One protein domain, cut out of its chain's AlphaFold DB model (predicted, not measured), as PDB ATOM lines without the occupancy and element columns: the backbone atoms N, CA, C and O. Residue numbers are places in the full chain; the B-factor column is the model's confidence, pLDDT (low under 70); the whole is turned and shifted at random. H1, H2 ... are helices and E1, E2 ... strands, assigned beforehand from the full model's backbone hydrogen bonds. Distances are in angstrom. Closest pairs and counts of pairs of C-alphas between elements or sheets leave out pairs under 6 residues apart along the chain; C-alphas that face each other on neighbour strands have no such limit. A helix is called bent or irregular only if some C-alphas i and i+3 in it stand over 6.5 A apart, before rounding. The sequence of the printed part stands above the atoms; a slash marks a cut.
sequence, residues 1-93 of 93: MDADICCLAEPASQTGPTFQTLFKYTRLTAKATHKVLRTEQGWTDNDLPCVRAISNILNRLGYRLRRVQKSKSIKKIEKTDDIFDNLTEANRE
ATOM      1  N   MET A   1       9.782   8.790  36.952       83.94
ATOM      2  CA  MET A   1       8.634   7.916  37.272       83.94
ATOM      3  C   MET A   1       8.878   6.453  36.915       83.94
ATOM      4  O   MET A   1       8.960   5.643  37.824       83.94
ATOM      5  N   ASP A   2       8.986   6.065  35.636       90.06
ATOM      6  CA  ASP A   2       9.170   4.640  35.284       90.06
ATOM      7  C   ASP A   2      10.460   4.061  35.895       90.06
ATOM      8  O   ASP A   2      10.431   2.982  36.479       90.06
ATOM      9  N   ALA A   3      11.562   4.820  35.848       91.81
ATOM     10  CA  ALA A   3      12.822   4.457  36.501       91.81
ATOM     11  C   ALA A   3      12.666   4.275  38.020       91.81
ATOM     12  O   ALA A   3      13.196   3.326  38.585       91.81
ATOM     13  N   ASP A   4      11.878   5.131  38.663       91.88
ATOM     14  CA  ASP A   4      11.599   5.063  40.097       91.88
ATOM     15  C   ASP A   4      10.794   3.823  40.478       91.88
ATOM     16  O   ASP A   4      11.112   3.121  41.439       91.88
ATOM     17  N   ILE A   5       9.770   3.520  39.676       92.38
ATOM     18  CA  ILE A   5       8.986   2.298  39.815       92.38
ATOM     19  C   ILE A   5       9.893   1.077  39.643       92.38
ATOM     20  O   ILE A   5       9.778   0.144  40.435       92.38
ATOM     21  N   CYS A   6      10.797   1.079  38.660       93.62
ATOM     22  CA  CYS A   6      11.777   0.008  38.476       93.62
ATOM     23  C   CYS A   6      12.697  -0.130  39.694       93.62
ATOM     24  O   CYS A   6      12.817  -1.230  40.226       93.62
ATOM     25  N   CYS A   7      13.289   0.963  40.185       93.75
ATOM     26  CA  CYS A   7      14.157   0.956  41.367       93.75
ATOM     27  C   CYS A   7      13.462   0.372  42.601       93.75
ATOM     28  O   CYS A   7      14.093  -0.334  43.385       93.75
ATOM     29  N   LEU A   8      12.159   0.621  42.762       92.81
ATOM     30  CA  LEU A   8      11.380   0.078  43.871       92.81
ATOM     31  C   LEU A   8      10.938  -1.378  43.644       92.81
ATOM     32  O   LEU A   8      10.916  -2.187  44.573       92.81
ATOM     33  N   ALA A   9      10.533  -1.720  42.420       93.44
ATOM     34  CA  ALA A   9      10.004  -3.038  42.093       93.44
ATOM     35  C   ALA A   9      11.110  -4.091  41.975       93.44
ATOM     36  O   ALA A   9      10.901  -5.227  42.402       93.44
ATOM     37  N   GLU A  10      12.272  -3.738  41.427       94.06
ATOM     38  CA  GLU A  10      13.362  -4.664  41.111       94.06
ATOM     39  C   GLU A  10      13.873  -5.446  42.339       94.06
ATOM     40  O   GLU A  10      13.884  -6.676  42.273       94.06
ATOM     41  N   PRO A  11      14.164  -4.824  43.502       93.62
ATOM     42  CA  PRO A  11      14.611  -5.553  44.695       93.62
ATOM     43  C   PRO A  11      13.541  -6.491  45.273       93.62
ATOM     44  O   PRO A  11      13.846  -7.490  45.922       93.62
ATOM     45  N   ALA A  12      12.263  -6.172  45.050       91.69
ATOM     46  CA  ALA A  12      11.122  -6.962  45.507       91.69
ATOM     47  C   ALA A  12      10.658  -8.011  44.477       91.69
ATOM     48  O   ALA A  12       9.618  -8.657  44.688       91.69
ATOM     49  N   SER A  13      11.394  -8.159  43.374       93.88
ATOM     50  CA  SER A  13      11.046  -8.987  42.226       93.88
ATOM     51  C   SER A  13      11.913 -10.233  42.111       93.88
ATOM     52  O   SER A  13      13.082 -10.250  42.475       93.88
ATOM     53  N   GLN A  14      11.320 -11.297  41.578       92.31
ATOM     54  CA  GLN A  14      12.000 -12.554  41.279       92.31
ATOM     55  C   GLN A  14      11.558 -13.065  39.909       92.31
ATOM     56  O   GLN A  14      10.386 -12.944  39.543       92.31
ATOM     57  N   THR A  15      12.476 -13.661  39.154       93.31
ATOM     58  CA  THR A  15      12.136 -14.342  37.897       93.31
ATOM     59  C   THR A  15      11.196 -15.516  38.167       93.31
ATOM     60  O   THR A  15      11.247 -16.149  39.226       93.31
ATOM     61  N   GLY A  16      10.299 -15.798  37.221       87.44
ATOM     62  CA  GLY A  16       9.399 -16.946  37.320       87.44
ATOM     63  C   GLY A  16      10.167 -18.271  37.470       87.44
ATOM     64  O   GLY A  16      11.182 -18.456  36.801       87.44
ATOM     65  N   PRO A  17       9.675 -19.224  38.286       85.06
ATOM     66  CA  PRO A  17      10.397 -20.460  38.609       85.06
ATOM     67  C   PRO A  17      10.609 -21.388  37.407       85.06
ATOM     68  O   PRO A  17      11.531 -22.192  37.410       85.06
ATOM     69  N   THR A  18       9.754 -21.298  36.386       88.62
ATOM     70  CA  THR A  18       9.864 -22.105  35.164       88.62
ATOM     71  C   THR A  18      10.750 -21.458  34.100       88.62
ATOM     72  O   THR A  18      10.988 -22.088  33.078       88.62
ATOM     73  N   PHE A  19      11.202 -20.209  34.296       88.44
ATOM     74  CA  PHE A  19      12.021 -19.435  33.345       88.44
ATOM     75  C   PHE A  19      11.474 -19.357  31.901       88.44
ATOM     76  O   PHE A  19      12.193 -19.000  30.977       88.44
ATOM     77  N   GLN A  20      10.182 -19.635  31.695       90.69
ATOM     78  CA  GLN A  20       9.544 -19.641  30.368       90.69
ATOM     79  C   GLN A  20       9.225 -18.239  29.831       90.69
ATOM     80  O   GLN A  20       8.935 -18.073  28.651       90.69
ATOM     81  N   THR A  21       9.225 -17.225  30.697       89.94
ATOM     82  CA  THR A  21       8.858 -15.849  30.344       89.94
ATOM     83  C   THR A  21       9.842 -14.868  30.954       89.94
ATOM     84  O   THR A  21      10.328 -15.104  32.058       89.94
ATOM     85  N   LEU A  22      10.025 -13.718  30.304       89.81
ATOM     86  CA  LEU A  22      10.824 -12.598  30.818       89.81
ATOM     87  C   LEU A  22      10.123 -11.808  31.940       89.81
ATOM     88  O   LEU A  22      10.651 -10.804  32.414       89.81
ATOM     89  N   PHE A  23       8.927 -12.228  32.364       91.69
ATOM     90  CA  PHE A  23       8.197 -11.556  33.432       91.69
ATOM     91  C   PHE A  23       8.881 -11.736  34.784       91.69
ATOM     92  O   PHE A  23       9.309 -12.835  35.155       91.69
ATOM     93  N   LYS A  24       8.881 -10.652  35.558       94.00
ATOM     94  CA  LYS A  24       9.338 -10.640  36.943       94.00
ATOM     95  C   LYS A  24       8.136 -10.608  37.871       94.00
ATOM     96  O   LYS A  24       7.224  -9.799  37.709       94.00
ATOM     97  N   TYR A  25       8.128 -11.499  38.850       94.38
ATOM     98  CA  TYR A  25       7.072 -11.586  39.843       94.38
ATOM     99  C   TYR A  25       7.468 -10.836  41.101       94.38
ATOM    100  O   TYR A  25       8.453 -11.171  41.756       94.38
ATOM    101  N   THR A  26       6.665  -9.846  41.462       93.88
ATOM    102  CA  THR A  26       6.919  -8.954  42.590       93.88
ATOM    103  C   THR A  26       5.881  -9.192  43.685       93.88
ATOM    104  O   THR A  26       4.753  -9.626  43.426       93.88
ATOM    105  N   ARG A  27       6.253  -8.919  44.939       91.44
ATOM    106  CA  ARG A  27       5.292  -8.832  46.060       91.44
ATOM    107  C   ARG A  27       4.735  -7.418  46.247       91.44
ATOM    108  O   ARG A  27       3.870  -7.205  47.094       91.44
ATOM    109  N   LEU A  28       5.239  -6.461  45.477       92.38
ATOM    110  CA  LEU A  28       4.891  -5.058  45.578       92.38
ATOM    111  C   LEU A  28       3.591  -4.795  44.810       92.38
ATOM    112  O   LEU A  28       3.499  -5.012  43.604       92.38
ATOM    113  N   THR A  29       2.562  -4.338  45.522       94.25
ATOM    114  CA  THR A  29       1.277  -3.980  44.908       94.25
ATOM    115  C   THR A  29       1.307  -2.545  44.392       94.25
ATOM    116  O   THR A  29       1.967  -1.699  44.984       94.25
ATOM    117  N   ALA A  30       0.505  -2.228  43.369       94.94
ATOM    118  CA  ALA A  30       0.400  -0.860  42.849       94.94
ATOM    119  C   ALA A  30       0.024   0.173  43.932       94.94
ATOM    120  O   ALA A  30       0.498   1.303  43.899       94.94
ATOM    121  N   LYS A  31      -0.782  -0.219  44.931       95.31
ATOM    122  CA  LYS A  31      -1.122   0.636  46.081       95.31
ATOM    123  C   LYS A  31       0.092   0.896  46.978       95.31
ATOM    124  O   LYS A  31       0.269   2.015  47.448       95.31
ATOM    125  N   ALA A  32       0.916  -0.126  47.215       94.75
ATOM    126  CA  ALA A  32       2.157   0.027  47.967       94.75
ATOM    127  C   ALA A  32       3.160   0.897  47.197       94.75
ATOM    128  O   ALA A  32       3.685   1.840  47.776       94.75
ATOM    129  N   THR A  33       3.340   0.662  45.892       93.81
ATOM    130  CA  THR A  33       4.164   1.505  45.009       93.81
ATOM    131  C   THR A  33       3.713   2.964  45.060       93.81
ATOM    132  O   THR A  33       4.527   3.841  45.304       93.81
ATOM    133  N   HIS A  34       2.410   3.228  44.916       93.75
ATOM    134  CA  HIS A  34       1.850   4.579  45.013       93.75
ATOM    135  C   HIS A  34       2.159   5.240  46.362       93.75
ATOM    136  O   HIS A  34       2.519   6.411  46.417       93.75
ATOM    137  N   LYS A  35       2.009   4.497  47.467       93.38
ATOM    138  CA  LYS A  35       2.304   5.014  48.806       93.38
ATOM    139  C   LYS A  35       3.784   5.374  48.939       93.38
ATOM    140  O   LYS A  35       4.076   6.467  49.398       93.38
ATOM    141  N   VAL A  36       4.680   4.488  48.505       92.44
ATOM    142  CA  VAL A  36       6.132   4.699  48.588       92.44
ATOM    143  C   VAL A  36       6.580   5.872  47.717       92.44
ATOM    144  O   VAL A  36       7.327   6.719  48.192       92.44
ATOM    145  N   LEU A  37       6.072   5.993  46.485       91.31
ATOM    146  CA  LEU A  37       6.381   7.136  45.614       91.31
ATOM    147  C   LEU A  37       5.968   8.468  46.256       91.31
ATOM    148  O   LEU A  37       6.716   9.442  46.198       91.31
ATOM    149  N   ARG A  38       4.815   8.496  46.932       90.94
ATOM    150  CA  ARG A  38       4.352   9.677  47.668       90.94
ATOM    151  C   ARG A  38       5.213   9.987  48.897       90.94
ATOM    152  O   ARG A  38       5.449  11.153  49.183       90.94
ATOM    153  N   THR A  39       5.641   8.974  49.655       88.69
ATOM    154  CA  THR A  39       6.319   9.187  50.946       88.69
ATOM    155  C   THR A  39       7.831   9.339  50.842       88.69
ATOM    156  O   THR A  39       8.397  10.152  51.559       88.69
ATOM    157  N   GLU A  40       8.490   8.550  49.996       82.75
ATOM    158  CA  GLU A  40       9.958   8.444  49.960       82.75
ATOM    159  C   GLU A  40      10.581   9.242  48.815       82.75
ATOM    160  O   GLU A  40      11.704   9.716  48.937       82.75
ATOM    161  N   GLN A  41       9.850   9.419  47.714       78.81
ATOM    162  CA  GLN A  41      10.349  10.126  46.533       78.81
ATOM    163  C   GLN A  41       9.765  11.531  46.344       78.81
ATOM    164  O   GLN A  41      10.116  12.215  45.386       78.81
ATOM    165  N   GLY A  42       8.880  11.973  47.242       81.88
ATOM    166  CA  GLY A  42       8.364  13.344  47.240       81.88
ATOM    167  C   GLY A  42       7.462  13.692  46.053       81.88
ATOM    168  O   GLY A  42       7.308  14.870  45.741       81.88
ATOM    169  N   TRP A  43       6.861  12.699  45.385       86.88
ATOM    170  CA  TRP A  43       5.887  12.965  44.325       86.88
ATOM    171  C   TRP A  43       4.653  13.660  44.904       86.88
ATOM    172  O   TRP A  43       4.035  13.167  45.853       86.88
ATOM    173  N   THR A  44       4.280  14.793  44.309       84.75
ATOM    174  CA  THR A  44       3.078  15.542  44.692       84.75
ATOM    175  C   THR A  44       1.830  14.817  44.190       84.75
ATOM    176  O   THR A  44       1.849  14.216  43.117       84.75
ATOM    177  N   ASP A  45       0.722  14.899  44.931       80.06
ATOM    178  CA  ASP A  45      -0.546  14.239  44.570       80.06
ATOM    179  C   ASP A  45      -1.086  14.653  43.183       80.06
ATOM    180  O   ASP A  45      -1.827  13.890  42.572       80.06
ATOM    181  N   ASN A  46      -0.697  15.827  42.672       82.50
ATOM    182  CA  ASN A  46      -1.075  16.301  41.335       82.50
ATOM    183  C   ASN A  46      -0.281  15.632  40.202       82.50
ATOM    184  O   ASN A  46      -0.811  15.467  39.106       82.50
ATOM    185  N   ASP A  47       0.965  15.236  40.467       84.75
ATOM    186  CA  ASP A  47       1.864  14.641  39.470       84.75
ATOM    187  C   ASP A  47       1.869  13.110  39.545       84.75
ATOM    188  O   ASP A  47       2.294  12.429  38.607       84.75
ATOM    189  N   LEU A  48       1.402  12.549  40.664       89.00
ATOM    190  CA  LEU A  48       1.345  11.113  40.878       89.00
ATOM    191  C   LEU A  48       0.078  10.534  40.225       89.00
ATOM    192  O   LEU A  48      -1.043  10.828  40.646       89.00
ATOM    193  N   PRO A  49       0.209   9.670  39.206       89.69
ATOM    194  CA  PRO A  49      -0.946   9.075  38.565       89.69
ATOM    195  C   PRO A  49      -1.663   8.105  39.506       89.69
ATOM    196  O   PRO A  49      -1.087   7.520  40.426       89.69
ATOM    197  N   CYS A  50      -2.943   7.873  39.222       93.12
ATOM    198  CA  CYS A  50      -3.777   7.016  40.050       93.12
ATOM    199  C   CYS A  50      -3.224   5.582  40.158       93.12
ATOM    200  O   CYS A  50      -2.526   5.070  39.278       93.12
ATOM    201  N   VAL A  51      -3.619   4.867  41.215       94.94
ATOM    202  CA  VAL A  51      -3.184   3.478  41.473       94.94
ATOM    203  C   VAL A  51      -3.393   2.555  40.260       94.94
ATOM    204  O   VAL A  51      -2.575   1.671  39.999       94.94
ATOM    205  N   ARG A  52      -4.467   2.760  39.483       95.62
ATOM    206  CA  ARG A  52      -4.749   1.970  38.273       95.62
ATOM    207  C   ARG A  52      -3.722   2.227  37.167       95.62
ATOM    208  O   ARG A  52      -3.297   1.280  36.514       95.62
ATOM    209  N   ALA A  53      -3.297   3.474  36.987       94.56
ATOM    210  CA  ALA A  53      -2.250   3.825  36.037       94.56
ATOM    211  C   ALA A  53      -0.894   3.237  36.459       94.56
ATOM    212  O   ALA A  53      -0.222   2.633  35.630       94.56
ATOM    213  N   ILE A  54      -0.547   3.277  37.752       94.69
ATOM    214  CA  ILE A  54       0.662   2.612  38.274       94.69
ATOM    215  C   ILE A  54       0.627   1.101  38.016       94.69
ATOM    216  O   ILE A  54       1.628   0.522  37.610       94.69
ATOM    217  N   SER A  55      -0.531   0.455  38.186       95.56
ATOM    218  CA  SER A  55      -0.705  -0.961  37.836       95.56
ATOM    219  C   SER A  55      -0.423  -1.226  36.351       95.56
ATOM    220  O   SER A  55       0.273  -2.181  36.006       95.56
ATOM    221  N   ASN A  56      -0.917  -0.363  35.459       96.00
ATOM    222  CA  ASN A  56      -0.648  -0.475  34.025       96.00
ATOM    223  C   ASN A  56       0.835  -0.268  33.702       96.00
ATOM    224  O   ASN A  56       1.380  -1.016  32.894       96.00
ATOM    225  N   ILE A  57       1.493   0.695  34.356       94.88
ATOM    226  CA  ILE A  57       2.931   0.947  34.198       94.88
ATOM    227  C   ILE A  57       3.736  -0.275  34.655       94.88
ATOM    228  O   ILE A  57       4.563  -0.766  33.895       94.88
ATOM    229  N   LEU A  58       3.439  -0.839  35.831       95.00
ATOM    230  CA  LEU A  58       4.078  -2.069  36.321       95.00
ATOM    231  C   LEU A  58       3.932  -3.226  35.322       95.00
ATOM    232  O   LEU A  58       4.922  -3.869  34.975       95.00
ATOM    233  N   ASN A  59       2.721  -3.447  34.800       94.31
ATOM    234  CA  ASN A  59       2.475  -4.491  33.805       94.31
ATOM    235  C   ASN A  59       3.241  -4.239  32.495       94.31
ATOM    236  O   ASN A  59       3.794  -5.180  31.929       94.31
ATOM    237  N   ARG A  60       3.299  -2.982  32.028       95.25
ATOM    238  CA  ARG A  60       4.057  -2.576  30.832       95.25
ATOM    239  C   ARG A  60       5.556  -2.820  30.998       95.25
ATOM    240  O   ARG A  60       6.199  -3.265  30.059       95.25
ATOM    241  N   LEU A  61       6.086  -2.573  32.194       94.62
ATOM    242  CA  LEU A  61       7.485  -2.816  32.558       94.62
ATOM    243  C   LEU A  61       7.804  -4.309  32.786       94.62
ATOM    244  O   LEU A  61       8.941  -4.659  33.081       94.62
ATOM    245  N   GLY A  62       6.820  -5.207  32.654       94.25
ATOM    246  CA  GLY A  62       7.011  -6.651  32.812       94.25
ATOM    247  C   GLY A  62       6.963  -7.148  34.261       94.25
ATOM    248  O   GLY A  62       7.244  -8.324  34.513       94.25
ATOM    249  N   TYR A  63       6.562  -6.291  35.205       95.25
ATOM    250  CA  TYR A  63       6.354  -6.648  36.603       95.25
ATOM    251  C   TYR A  63       4.931  -7.156  36.826       95.25
ATOM    252  O   TYR A  63       3.946  -6.454  36.597       95.25
ATOM    253  N   ARG A  64       4.809  -8.388  37.319       93.50
ATOM    254  CA  ARG A  64       3.526  -9.027  37.630       93.50
ATOM    255  C   ARG A  64       3.435  -9.335  39.113       93.50
ATOM    256  O   ARG A  64       4.421  -9.700  39.743       93.50
ATOM    257  N   LEU A  65       2.234  -9.269  39.677       92.50
ATOM    258  CA  LEU A  65       2.042  -9.667  41.067       92.50
ATOM    259  C   LEU A  65       2.258 -11.181  41.220       92.50
ATOM    260  O   LEU A  65       1.676 -11.986  40.483       92.50
ATOM    261  N   ARG A  66       3.077 -11.575  42.196       89.12
ATOM    262  CA  ARG A  66       3.264 -12.980  42.557       89.12
ATOM    263  C   ARG A  66       1.930 -13.572  43.007       89.12
ATOM    264  O   ARG A  66       1.275 -13.056  43.912       89.12
ATOM    265  N   ARG A  67       1.548 -14.704  42.411       85.25
ATOM    266  CA  ARG A  67       0.392 -15.473  42.881       85.25
ATOM    267  C   ARG A  67       0.709 -16.082  44.243       85.25
ATOM    268  O   ARG A  67       1.729 -16.750  44.414       85.25
ATOM    269  N   VAL A  68      -0.179 -15.861  45.204       82.44
ATOM    270  CA  VAL A  68      -0.125 -16.524  46.508       82.44
ATOM    271  C   VAL A  68      -0.720 -17.915  46.343       82.44
ATOM    272  O   VAL A  68      -1.860 -18.041  45.889       82.44
ATOM    273  N   GLN A  69       0.040 -18.955  46.698       81.38
ATOM    274  CA  GLN A  69      -0.545 -20.286  46.811       81.38
ATOM    275  C   GLN A  69      -1.555 -20.271  47.954       81.38
ATOM    276  O   GLN A  69      -1.221 -19.934  49.089       81.38
ATOM    277  N   LYS A  70      -2.805 -20.590  47.630       83.31
ATOM    278  CA  LYS A  70      -3.841 -20.808  48.635       83.31
ATOM    279  C   LYS A  70      -3.601 -22.150  49.320       83.31
ATOM    280  O   LYS A  70      -2.949 -23.029  48.751       83.31
ATOM    281  N   SER A  71      -4.105 -22.282  50.545       83.19
ATOM    282  CA  SER A  71      -4.079 -23.557  51.250       83.19
ATOM    283  C   SER A  71      -4.758 -24.620  50.392       83.19
ATOM    284  O   SER A  71      -5.786 -24.378  49.755       83.19
ATOM    285  N   LYS A  72      -4.154 -25.804  50.344       79.94
ATOM    286  CA  LYS A  72      -4.814 -26.974  49.773       79.94
ATOM    287  C   LYS A  72      -5.825 -27.467  50.806       79.94
ATOM    288  O   LYS A  72      -5.484 -27.537  51.986       79.94
ATOM    289  N   SER A  73      -7.047 -27.775  50.373       83.94
ATOM    290  CA  SER A  73      -8.040 -28.385  51.260       83.94
ATOM    291  C   SER A  73      -7.478 -29.689  51.828       83.94
ATOM    292  O   SER A  73      -6.903 -30.491  51.085       83.94
ATOM    293  N   ILE A  74      -7.603 -29.874  53.140       83.06
ATOM    294  CA  ILE A  74      -7.207 -31.116  53.804       83.06
ATOM    295  C   ILE A  74      -8.296 -32.152  53.502       83.06
ATOM    296  O   ILE A  74      -9.483 -31.826  53.496       83.06
ATOM    297  N   LYS A  75      -7.904 -33.394  53.205       82.88
ATOM    298  CA  LYS A  75      -8.869 -34.484  53.007       82.88
ATOM    299  C   LYS A  75      -9.653 -34.737  54.301       82.88
ATOM    300  O   LYS A  75      -9.115 -34.551  55.389       82.88
ATOM    301  N   LYS A  76     -10.905 -35.178  54.161       83.75
ATOM    302  CA  LYS A  76     -11.762 -35.575  55.285       83.75
ATOM    303  C   LYS A  76     -11.061 -36.654  56.124       83.75
ATOM    304  O   LYS A  76     -10.491 -37.583  55.554       83.75
ATOM    305  N   ILE A  77     -11.091 -36.498  57.446       88.31
ATOM    306  CA  ILE A  77     -10.562 -37.457  58.427       88.31
ATOM    307  C   ILE A  77     -11.728 -38.076  59.207       88.31
ATOM    308  O   ILE A  77     -12.734 -37.401  59.404       88.31
ATOM    309  N   GLU A  78     -11.587 -39.316  59.678       79.94
ATOM    310  CA  GLU A  78     -12.650 -40.035  60.414       79.94
ATOM    311  C   GLU A  78     -13.098 -39.277  61.673       79.94
ATOM    312  O   GLU A  78     -14.286 -39.099  61.898       79.94
ATOM    313  N   LYS A  79     -12.153 -38.655  62.390       86.31
ATOM    314  CA  LYS A  79     -12.433 -37.799  63.556       86.31
ATOM    315  C   LYS A  79     -13.413 -36.651  63.268       86.31
ATOM    316  O   LYS A  79     -14.015 -36.112  64.188       86.31
ATOM    317  N   THR A  80     -13.528 -36.208  62.016       85.00
ATOM    318  CA  THR A  80     -14.495 -35.173  61.634       85.00
ATOM    319  C   THR A  80     -15.922 -35.712  61.642       85.00
ATOM    320  O   THR A  80     -16.818 -34.971  62.031       85.00
ATOM    321  N   ASP A  81     -16.125 -36.972  61.259       87.56
ATOM    322  CA  ASP A  81     -17.446 -37.607  61.279       87.56
ATOM    323  C   ASP A  81     -17.923 -37.834  62.710       87.56
ATOM    324  O   ASP A  81     -19.013 -37.383  63.043       87.56
ATOM    325  N   ASP A  82     -17.048 -38.324  63.594       90.38
ATOM    326  CA  ASP A  82     -17.358 -38.474  65.023       90.38
ATOM    327  C   ASP A  82     -17.809 -37.150  65.675       90.38
ATOM    328  O   ASP A  82     -18.674 -37.120  66.548       90.38
ATOM    329  N   ILE A  83     -17.217 -36.019  65.265       90.44
ATOM    330  CA  ILE A  83     -17.610 -34.687  65.756       90.44
ATOM    331  C   ILE A  83     -19.023 -34.330  65.285       90.44
ATOM    332  O   ILE A  83     -19.802 -33.778  66.063       90.44
ATOM    333  N   PHE A  84     -19.340 -34.602  64.017       91.44
ATOM    334  CA  PHE A  84     -20.655 -34.298  63.465       91.44
ATOM    335  C   PHE A  84     -21.733 -35.203  64.054       91.44
ATOM    336  O   PHE A  84     -22.779 -34.681  64.429       91.44
ATOM    337  N   ASP A  85     -21.461 -36.497  64.225       92.31
ATOM    338  CA  ASP A  85     -22.403 -37.461  64.798       92.31
ATOM    339  C   ASP A  85     -22.804 -37.061  66.224       92.31
ATOM    340  O   ASP A  85     -23.997 -36.876  66.488       92.31
ATOM    341  N   ASN A  86     -21.820 -36.763  67.084       91.19
ATOM    342  CA  ASN A  86     -22.045 -36.264  68.447       91.19
ATOM    343  C   ASN A  86     -22.864 -34.959  68.478       91.19
ATOM    344  O   ASN A  86     -23.725 -34.778  69.337       91.19
ATOM    345  N   LEU A  87     -22.615 -34.032  67.543       91.94
ATOM    346  CA  LEU A  87     -23.387 -32.788  67.438       91.94
ATOM    347  C   LEU A  87     -24.852 -33.067  67.070       91.94
ATOM    348  O   LEU A  87     -25.756 -32.400  67.573       91.94
ATOM    349  N   THR A  88     -25.105 -34.029  66.180       93.88
ATOM    350  CA  THR A  88     -26.472 -34.442  65.827       93.88
ATOM    351  C   THR A  88     -27.205 -35.076  66.997       93.88
ATOM    352  O   THR A  88     -28.400 -34.831  67.138       93.88
ATOM    353  N   GLU A  89     -26.521 -35.882  67.811       92.62
ATOM    354  CA  GLU A  89     -27.102 -36.456  69.027       92.62
ATOM    355  C   GLU A  89     -27.460 -35.364  70.036       92.62
ATOM    356  O   GLU A  89     -28.615 -35.280  70.444       92.62
ATOM    357  N   ALA A  90     -26.533 -34.449  70.332       90.81
ATOM    358  CA  ALA A  90     -26.763 -33.356  71.279       90.81
ATOM    359  C   ALA A  90     -27.886 -32.383  70.866       90.81
ATOM    360  O   ALA A  90     -28.483 -31.743  71.719       90.81
ATOM    361  N   ASN A  91     -28.173 -32.240  69.566       88.62
ATOM    362  CA  ASN A  91     -29.281 -31.406  69.074       88.62
ATOM    363  C   ASN A  91     -30.643 -32.127  69.070       88.62
ATOM    364  O   ASN A  91     -31.658 -31.495  68.774       88.62
ATOM    365  N   ARG A  92     -30.661 -33.452  69.265       82.69
ATOM    366  CA  ARG A  92     -31.892 -34.256  69.340       82.69
ATOM    367  C   ARG A  92     -32.408 -34.402  70.771       82.69
ATOM    368  O   ARG A  92     -33.592 -34.702  70.923       82.69
ATOM    369  N   GLU A  93     -31.535 -34.234  71.762       67.06
ATOM    370  CA  GLU A  93     -31.892 -34.036  73.176       67.06
ATOM    371  C   GLU A  93     -32.464 -32.633  73.420       67.06
ATOM    372  O   GLU A  93     -33.410 -32.532  74.235       67.06
TER     373      GLU A  93
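What this domain is: This is residues 1 to 93 of the 93 residues of an uncharacterized protein of Methylococcaceae bacterium HT1 (UniProt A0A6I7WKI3). A small body made of three helices, H1, H2 and H3, and a little three-stranded sheet lets out a long bare tail that ends in a fourth helix, H4, far from everything else. In the body H2 touches both H1 and H3, and the sheet lies at the ends of H1 and H3; residues 69 to 93 stick out and make the length. The printed part has 93 residues, with four named helices and three named strands in the order H1 E1 E2 H2 H3 E3 H4; the class is mostly helix. The sheet is mixed, in the order E1, E2, E3. The whole is extended, with a radius of gyration of the C-alphas of 22.9 A and spans of 68 by 36 by 19 A.

How they stand to each other: In the sheet, inner strand E2, residues 24 to 26, has edge strands E1, residues 13 to 15, and E3, residues 63 to 65, as neighbours. E1 and E2 form an antiparallel hairpin, with N 14 and O 25 within hydrogen-bond range at 2.9 A. E2 and E3 are parallel, with N 26 and O 64 within hydrogen-bond range at 2.8 A. H1, residues 2 to 12, is on one face of the sheet, giving two layers, a helix over a sheet; it stands up from the sheet at 48 degrees. H2, residues 30 to 40, is not on the sheet. H1 and H2 touch, the closest C-alphas being those of Ile 5 and Thr 33, 7.1 A apart, and are only just about perpendicular at 73 degrees. H3, residues 51 to 60, only grazes the sheet with residues 55 to 59. H2 and H3 touch, about perpendicular at 75 degrees; their closest C-alphas, of Ala 30 and Ser 55, are 5.1 A apart. E2, H2, H3 and E3 form a strand-helix-strand unit, two parallel strands joined through helices, with a right-handed crossover. H4, residues 78 to 90, is apart from H1, H2 and H3. In H2, H3 and H4 every O i to N i+4 pair is within hydrogen-bond range; in H1, 5 of 7 are.

Where its parts are: E1, E2 and E3 measure 7.0 A, 6.4 A and 6.9 A from first to last C-alpha. H1 measures 15.6 A and begins at C-alpha 2, (9.170, 4.640, 35.284); it is irregular, but only just, with C-alphas 8 and 11 6.54 A apart. H2 measures 15.1 A and H3 14.2 A. H4 measures 19.0 A and ends at C-alpha 90, (-26.763, -33.356, 71.279).

The domain as a whole: The C-alphas of Ala 3 and Glu 93, the two farthest apart, are 69.5 A apart. The printed part has no cut. The link from E3 to H4 is long, with 12 residues. Only residue 93 has a pLDDT under 70.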